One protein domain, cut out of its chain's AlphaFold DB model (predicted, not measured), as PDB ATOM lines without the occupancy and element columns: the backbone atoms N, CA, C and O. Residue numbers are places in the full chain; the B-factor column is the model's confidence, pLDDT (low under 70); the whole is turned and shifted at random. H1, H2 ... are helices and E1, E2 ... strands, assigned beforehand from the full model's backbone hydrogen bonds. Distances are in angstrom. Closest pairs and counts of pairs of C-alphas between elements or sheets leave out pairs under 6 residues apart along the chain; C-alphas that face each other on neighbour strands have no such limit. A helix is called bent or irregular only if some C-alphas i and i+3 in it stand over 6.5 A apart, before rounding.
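This is residues 5 to 55 of the 199 residues of the protein "Probable 2-phosphosulfolactate phosphatase" of Deltaproteobacteria bacterium (UniProt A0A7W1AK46). A narrow ribbon of two parallel strands, E1 and E2, runs through the middle, with helix H1 packed on it and the short helix H2 away on the other side of it. From the end of E1 the chain folds back through residues 25 to 37, a long stretch with no named element, to reach H2. The printed part has 51 residues, with two named helices and two named strands in the order H1, E1, H2, E2, and its class is mixed. It is compact, with a radius of gyration of the C-alphas of 10.2 A and spans of 27 by 25 by 14 A.

H1, residues 5 to 17, has its closest C-alphas to E1, residues 18 to 24, at Gly 11 and Ala 18, 5.3 A apart. Its closest C-alphas to E2, residues 50 to 54, are those of His 17 and Thr 50, 6.1 A apart. E1 and E2 are parallel neighbours at 16 degrees; N 19 and O 50 are within hydrogen-bond range at 2.9 A, and so are N 54 and O 21 at 3.0 A. H2, residues 38 to 41, is apart from H1. E1, H2 and E2 form a strand-helix-strand unit, two parallel neighbour strands with a helix between them along the chain, and its crossover is right-handed. In H1, 7 of 9 O i to N i+4 pairs are within hydrogen-bond range; H2 is too short for such a pair.

H1 begins at C-alpha 5, (164.532, 235.813, 101.661), and is 17.8 A long; it is irregular, with C-alphas 13 and 16 9.3 A apart. E1 measures 19.6 A, H2 5.0 A and E2 12.9 A, ending at C-alpha 54, (167.680, 229.884, 108.643).

The two C-alphas farthest apart, those of Gln 25 and Gly 48, are 29.3 A apart. The printed part has no cut. The link from E1 to H2 is long. No printed residue is under 70 in pLDDT.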
ATOM      1  N   HIS A   5     164.098 235.114 102.867       88.38
ATOM      2  CA  HIS A   5     164.532 235.813 101.661       88.38
ATOM      3  C   HIS A   5     166.059 235.925 101.572       88.38
ATOM      4  O   HIS A   5     166.642 235.566 100.556       88.38
ATOM      5  N   GLU A   6     166.721 236.321 102.662       89.06
ATOM      6  CA  GLU A   6     168.186 236.415 102.705       89.06
ATOM      7  C   GLU A   6     168.863 235.050 102.499       89.06
ATOM      8  O   GLU A   6     169.909 234.962 101.853       89.06
ATOM      9  N   ALA A   7     168.265 233.972 103.015       91.56
ATOM     10  CA  ALA A   7     168.760 232.617 102.794       91.56
ATOM     11  C   ALA A   7     168.603 232.179 101.327       91.56
ATOM     12  O   ALA A   7     169.536 231.598 100.766       91.56
ATOM     13  N   LEU A   8     167.473 232.498 100.686       93.31
ATOM     14  CA  LEU A   8     167.249 232.239  99.260       93.31
ATOM     15  C   LEU A   8     168.218 233.038  98.378       93.31
ATOM     16  O   LEU A   8     168.839 232.457  97.489       93.31
ATOM     17  N   ASP A   9     168.418 234.326  98.660       93.69
ATOM     18  CA  ASP A   9     169.362 235.183  97.934       93.69
ATOM     19  C   ASP A   9     170.798 234.667  98.061       93.69
ATOM     20  O   ASP A   9     171.543 234.576  97.079       93.69
ATOM     21  N   ARG A  10     171.191 234.256  99.275       92.56
ATOM     22  CA  ARG A  10     172.503 233.649  99.515       92.56
ATOM     23  C   ARG A  10     172.650 232.324  98.773       92.56
ATOM     24  O   ARG A  10     173.709 232.072  98.199       92.56
ATOM     25  N   GLY A  11     171.601 231.504  98.759       93.81
ATOM     26  CA  GLY A  11     171.538 230.275  97.974       93.81
ATOM     27  C   GLY A  11     171.732 230.528  96.486       93.81
ATOM     28  O   GLY A  11     172.566 229.881  95.858       93.81
ATOM     29  N   ALA A  12     171.027 231.515  95.934       94.31
ATOM     30  CA  ALA A  12     171.134 231.895  94.531       94.31
ATOM     31  C   ALA A  12     172.553 232.358  94.166       94.31
ATOM     32  O   ALA A  12     173.082 231.952  93.131       94.31
ATOM     33  N   ALA A  13     173.201 233.141  95.034       95.19
ATOM     34  CA  ALA A  13     174.577 233.596  94.829       95.19
ATOM     35  C   ALA A  13     175.609 232.449  94.832       95.19
ATOM     36  O   ALA A  13     176.622 232.524  94.140       95.19
ATOM     37  N   LEU A  14     175.360 231.391  95.608       94.31
ATOM     38  CA  LEU A  14     176.217 230.202  95.712       94.31
ATOM     39  C   LEU A  14     175.894 229.129  94.652       94.31
ATOM     40  O   LEU A  14     176.716 228.249  94.384       94.31
ATOM     41  N   GLY A  15     174.707 229.189  94.043       94.56
ATOM     42  CA  GLY A  15     174.261 228.281  92.991       94.56
ATOM     43  C   GLY A  15     174.276 226.814  93.429       94.56
ATOM     44  O   GLY A  15     173.819 226.461  94.514       94.56
ATOM     45  N   ALA A  16     174.848 225.942  92.594       92.81
ATOM     46  CA  ALA A  16     174.909 224.498  92.844       92.81
ATOM     47  C   ALA A  16     175.750 224.101  94.075       92.81
ATOM     48  O   ALA A  16     175.776 222.926  94.446       92.81
ATOM     49  N   HIS A  17     176.461 225.045  94.697       94.81
ATOM     50  CA  HIS A  17     177.235 224.816  95.916       94.81
ATOM     51  C   HIS A  17     176.439 225.087  97.199       94.81
ATOM     52  O   HIS A  17     176.977 224.874  98.282       94.81
ATOM     53  N   ALA A  18     175.183 225.534  97.111       95.94
ATOM     54  CA  ALA A  18     174.332 225.761  98.275       95.94
ATOM     55  C   ALA A  18     173.459 224.553  98.618       95.94
ATOM     56  O   ALA A  18     172.846 223.943  97.744       95.94
ATOM     57  N   ILE A  19     173.315 224.296  99.917       96.19
ATOM     58  CA  ILE A  19     172.233 223.483 100.472       96.19
ATOM     59  C   ILE A  19     171.451 224.374 101.431       96.19
ATOM     60  O   ILE A  19     171.961 224.818 102.456       96.19
ATOM     61  N   LEU A  20     170.211 224.674 101.058       95.62
ATOM     62  CA  LEU A  20     169.296 225.492 101.853       95.62
ATOM     63  C   LEU A  20     168.571 224.640 102.893       95.62
ATOM     64  O   LEU A  20     167.835 223.717 102.532       95.62
ATOM     65  N   VAL A  21     168.742 224.998 104.162       94.38
ATOM     66  CA  VAL A  21     168.124 224.347 105.319       94.38
ATOM     67  C   VAL A  21     167.315 225.379 106.091       94.38
ATOM     68  O   VAL A  21     167.813 226.449 106.441       94.38
ATOM     69  N   GLY A  22     166.045 225.086 106.331       90.69
ATOM     70  CA  GLY A  22     165.171 226.054 106.970       90.69
ATOM     71  C   GLY A  22     163.825 225.468 107.319       90.69
ATOM     72  O   GLY A  22     163.268 224.652 106.578       90.69
ATOM     73  N   GLU A  23     163.309 225.904 108.460       87.81
ATOM     74  CA  GLU A  23     162.039 225.431 108.978       87.81
ATOM     75  C   GLU A  23     161.163 226.552 109.508       87.81
ATOM     76  O   GLU A  23     161.641 227.592 109.962       87.81
ATOM     77  N   GLN A  24     159.863 226.289 109.473       83.62
ATOM     78  CA  GLN A  24     158.886 226.989 110.282       83.62
ATOM     79  C   GLN A  24     157.935 225.960 110.890       83.62
ATOM     80  O   GLN A  24     157.225 225.254 110.172       83.62
ATOM     81  N   GLN A  25     157.916 225.889 112.224       78.94
ATOM     82  CA  GLN A  25     157.125 224.912 112.983       78.94
ATOM     83  C   GLN A  25     157.464 223.458 112.601       78.94
ATOM     84  O   GLN A  25     156.565 222.636 112.430       78.94
ATOM     85  N   GLY A  26     158.754 223.160 112.405       78.38
ATOM     86  CA  GLY A  26     159.258 221.823 112.058       78.38
ATOM     87  C   GLY A  26     159.077 221.428 110.587       78.38
ATOM     88  O   GLY A  26     159.513 220.360 110.156       78.38
ATOM     89  N   LYS A  27     158.458 222.291 109.773       84.12
ATOM     90  CA  LYS A  27     158.207 222.027 108.350       84.12
ATOM     91  C   LYS A  27     159.206 222.750 107.467       84.12
ATOM     92  O   LYS A  27     159.528 223.908 107.717       84.12
ATOM     93  N   ARG A  28     159.632 222.082 106.390       91.38
ATOM     94  CA  ARG A  28     160.523 222.656 105.375       91.38
ATOM     95  C   ARG A  28     159.907 223.904 104.750       91.38
ATOM     96  O   ARG A  28     158.749 223.870 104.330       91.38
ATOM     97  N   LEU A  29     160.706 224.955 104.610       91.62
ATOM     98  CA  LEU A  29     160.304 226.163 103.892       91.62
ATOM     99  C   LEU A  29     160.207 225.924 102.365       91.62
ATOM    100  O   LEU A  29     160.955 225.109 101.810       91.62
ATOM    101  N   PRO A  30     159.302 226.604 101.641       92.25
ATOM    102  CA  PRO A  30     159.261 226.553 100.179       92.25
ATOM    103  C   PRO A  30     160.596 226.978  99.547       92.25
ATOM    104  O   PRO A  30     161.192 227.972  99.939       92.25
ATOM    105  N   GLY A  31     161.080 226.223  98.557       92.38
ATOM    106  CA  GLY A  31     162.371 226.495  97.906       92.38
ATOM    107  C   GLY A  31     163.605 226.010  98.682       92.38
ATOM    108  O   GLY A  31     164.716 226.116  98.168       92.38
ATOM    109  N   PHE A  32     163.428 225.436  99.877       95.31
ATOM    110  CA  PHE A  32     164.509 224.831 100.655       95.31
ATOM    111  C   PHE A  32     164.657 223.339 100.358       95.31
ATOM    112  O   PHE A  32     163.723 222.675  99.901       95.31
ATOM    113  N   HIS A  33     165.842 222.804 100.651       94.62
ATOM    114  CA  HIS A  33     166.175 221.401 100.414       94.62
ATOM    115  C   HIS A  33     165.789 220.521 101.615       94.62
ATOM    116  O   HIS A  33     165.230 219.450 101.398       94.62
ATOM    117  N   CYS A  34     165.978 221.008 102.852       91.56
ATOM    118  CA  CYS A  34     165.770 220.262 104.110       91.56
ATOM    119  C   CYS A  34     165.100 221.124 105.211       91.56
ATOM    120  O   CYS A  34     165.268 222.348 105.227       91.56
ATOM    121  N   ASN A  35     164.345 220.500 106.131       85.56
ATOM    122  CA  ASN A  35     163.596 221.145 107.232       85.56
ATOM    123  C   ASN A  35     164.377 221.314 108.556       85.56
ATOM    124  O   ASN A  35     163.768 221.344 109.622       85.56
ATOM    125  N   ASN A  36     165.708 221.425 108.506       89.81
ATOM    126  CA  ASN A  36     166.596 221.453 109.683       89.81
ATOM    127  C   ASN A  36     166.687 220.120 110.455       89.81
ATOM    128  O   ASN A  36     167.056 220.100 111.629       89.81
ATOM    129  N   SER A  37     166.401 219.010 109.775       92.62
ATOM    130  CA  SER A  37     166.614 217.650 110.269       92.62
ATOM    131  C   SER A  37     168.083 217.225 110.089       92.62
ATOM    132  O   SER A  37     168.557 217.143 108.950       92.62
ATOM    133  N   PRO A  38     168.844 216.947 111.168       93.06
ATOM    134  CA  PRO A  38     170.197 216.412 111.045       93.06
ATOM    135  C   PRO A  38     170.234 215.032 110.371       93.06
ATOM    136  O   PRO A  38     171.189 214.754 109.645       93.06
ATOM    137  N   THR A  39     169.213 214.187 110.558       93.31
ATOM    138  CA  THR A  39     169.144 212.884 109.873       93.31
ATOM    139  C   THR A  39     168.887 213.032 108.374       93.31
ATOM    140  O   THR A  39     169.519 212.330 107.584       93.31
ATOM    141  N   GLU A  40     168.037 213.976 107.955       93.00
ATOM    142  CA  GLU A  40     167.833 214.295 106.536       93.00
ATOM    143  C   GLU A  40     169.106 214.896 105.923       93.00
ATOM    144  O   GLU A  40     169.534 214.475 104.848       93.00
ATOM    145  N   LEU A  41     169.754 215.844 106.615       92.25
ATOM    146  CA  LEU A  41     170.958 216.516 106.122       92.25
ATOM    147  C   LEU A  41     172.129 215.542 105.910       92.25
ATOM    148  O   LEU A  41     172.908 215.719 104.975       92.25
ATOM    149  N   ALA A  42     172.226 214.489 106.728       91.06
ATOM    150  CA  ALA A  42     173.235 213.441 106.584       91.06
ATOM    151  C   ALA A  42     173.108 212.626 105.280       91.06
ATOM    152  O   ALA A  42     174.064 211.962 104.884       91.06
ATOM    153  N   ALA A  43     171.955 212.674 104.603       91.69
ATOM    154  CA  ALA A  43     171.749 212.013 103.314       91.69
ATOM    155  C   ALA A  43     172.264 212.831 102.113       91.69
ATOM    156  O   ALA A  43     172.293 212.317 100.992       91.69
ATOM    157  N   PHE A  44     172.654 214.093 102.316       92.56
ATOM    158  CA  PHE A  44     173.198 214.948 101.262       92.56
ATOM    159  C   PHE A  44     174.716 214.784 101.133       92.56
ATOM    160  O   PHE A  44     175.429 214.619 102.121       92.56
ATOM    161  N   ASP A  45     175.227 214.921  99.907       93.38
ATOM    162  CA  ASP A  45     176.654 215.150  99.684       93.38
ATOM    163  C   ASP A  45     176.996 216.605 100.035       93.38
ATOM    164  O   ASP A  45     176.632 217.541  99.314       93.38
ATOM    165  N   LEU A  46     177.649 216.784 101.183       92.88
ATOM    166  CA  LEU A  46     178.035 218.090 101.714       92.88
ATOM    167  C   LEU A  46     179.441 218.520 101.266       92.88
ATOM    168  O   LEU A  46     179.859 219.631 101.603       92.88
ATOM    169  N   ASP A  47     180.183 217.681 100.534       92.69
ATOM    170  CA  ASP A  47     181.566 218.000 100.189       92.69
ATOM    171  C   ASP A  47     181.648 219.214  99.252       92.69
ATOM    172  O   ASP A  47     180.941 219.334  98.245       92.69
ATOM    173  N   GLY A  48     182.477 220.186  99.636       92.50
ATOM    174  CA  GLY A  48     182.583 221.476  98.949       92.50
ATOM    175  C   GLY A  48     181.279 222.293  98.887       92.50
ATOM    176  O   GLY A  48     181.192 223.225  98.079       92.50
ATOM    177  N   LYS A  49     180.260 221.964  99.696       95.12
ATOM    178  CA  LYS A  49     178.994 222.710  99.779       95.12
ATOM    179  C   LYS A  49     178.991 223.690 100.945       95.12
ATOM    180  O   LYS A  49     179.655 223.509 101.960       95.12
ATOM    181  N   THR A  50     178.187 224.737 100.806       95.19
ATOM    182  CA  THR A  50     177.827 225.653 101.888       95.19
ATOM    183  C   THR A  50     176.389 225.384 102.304       95.19
ATOM    184  O   THR A  50     175.467 225.514 101.497       95.19
ATOM    185  N   VAL A  51     176.194 225.042 103.577       95.31
ATOM    186  CA  VAL A  51     174.857 224.909 104.159       95.31
ATOM    187  C   VAL A  51     174.389 226.289 104.613       95.31
ATOM    188  O   VAL A  51     174.986 226.898 105.500       95.31
ATOM    189  N   VAL A  52     173.333 226.800 103.986       94.69
ATOM    190  CA  VAL A  52     172.703 228.068 104.363       94.69
ATOM    191  C   VAL A  52     171.516 227.738 105.253       94.69
ATOM    192  O   VAL A  52     170.534 227.156 104.792       94.69
ATOM    193  N   ILE A  53     171.633 228.089 106.532       91.25
ATOM    194  CA  ILE A  53     170.653 227.748 107.561       91.25
ATOM    195  C   ILE A  53     169.875 229.001 107.959       91.25
ATOM    196  O   ILE A  53     170.473 230.017 108.318       91.25
ATOM    197  N   THR A  54     168.546 228.912 107.963       87.31
ATOM    198  CA  THR A  54     167.680 229.884 108.643       87.31
ATOM    199  C   THR A  54     166.823 229.174 109.685       87.31
ATOM    200  O   THR A  54     166.109 228.220 109.388       87.31
ATOM    201  N   THR A  55     166.937 229.609 110.938       83.06
ATOM    202  CA  THR A  55     166.136 229.096 112.057       83.06
ATOM    203  C   THR A  55     165.707 230.240 112.954       83.06
ATOM    204  O   THR A  55     166.398 231.260 113.076       83.06
TER     205      THR A  55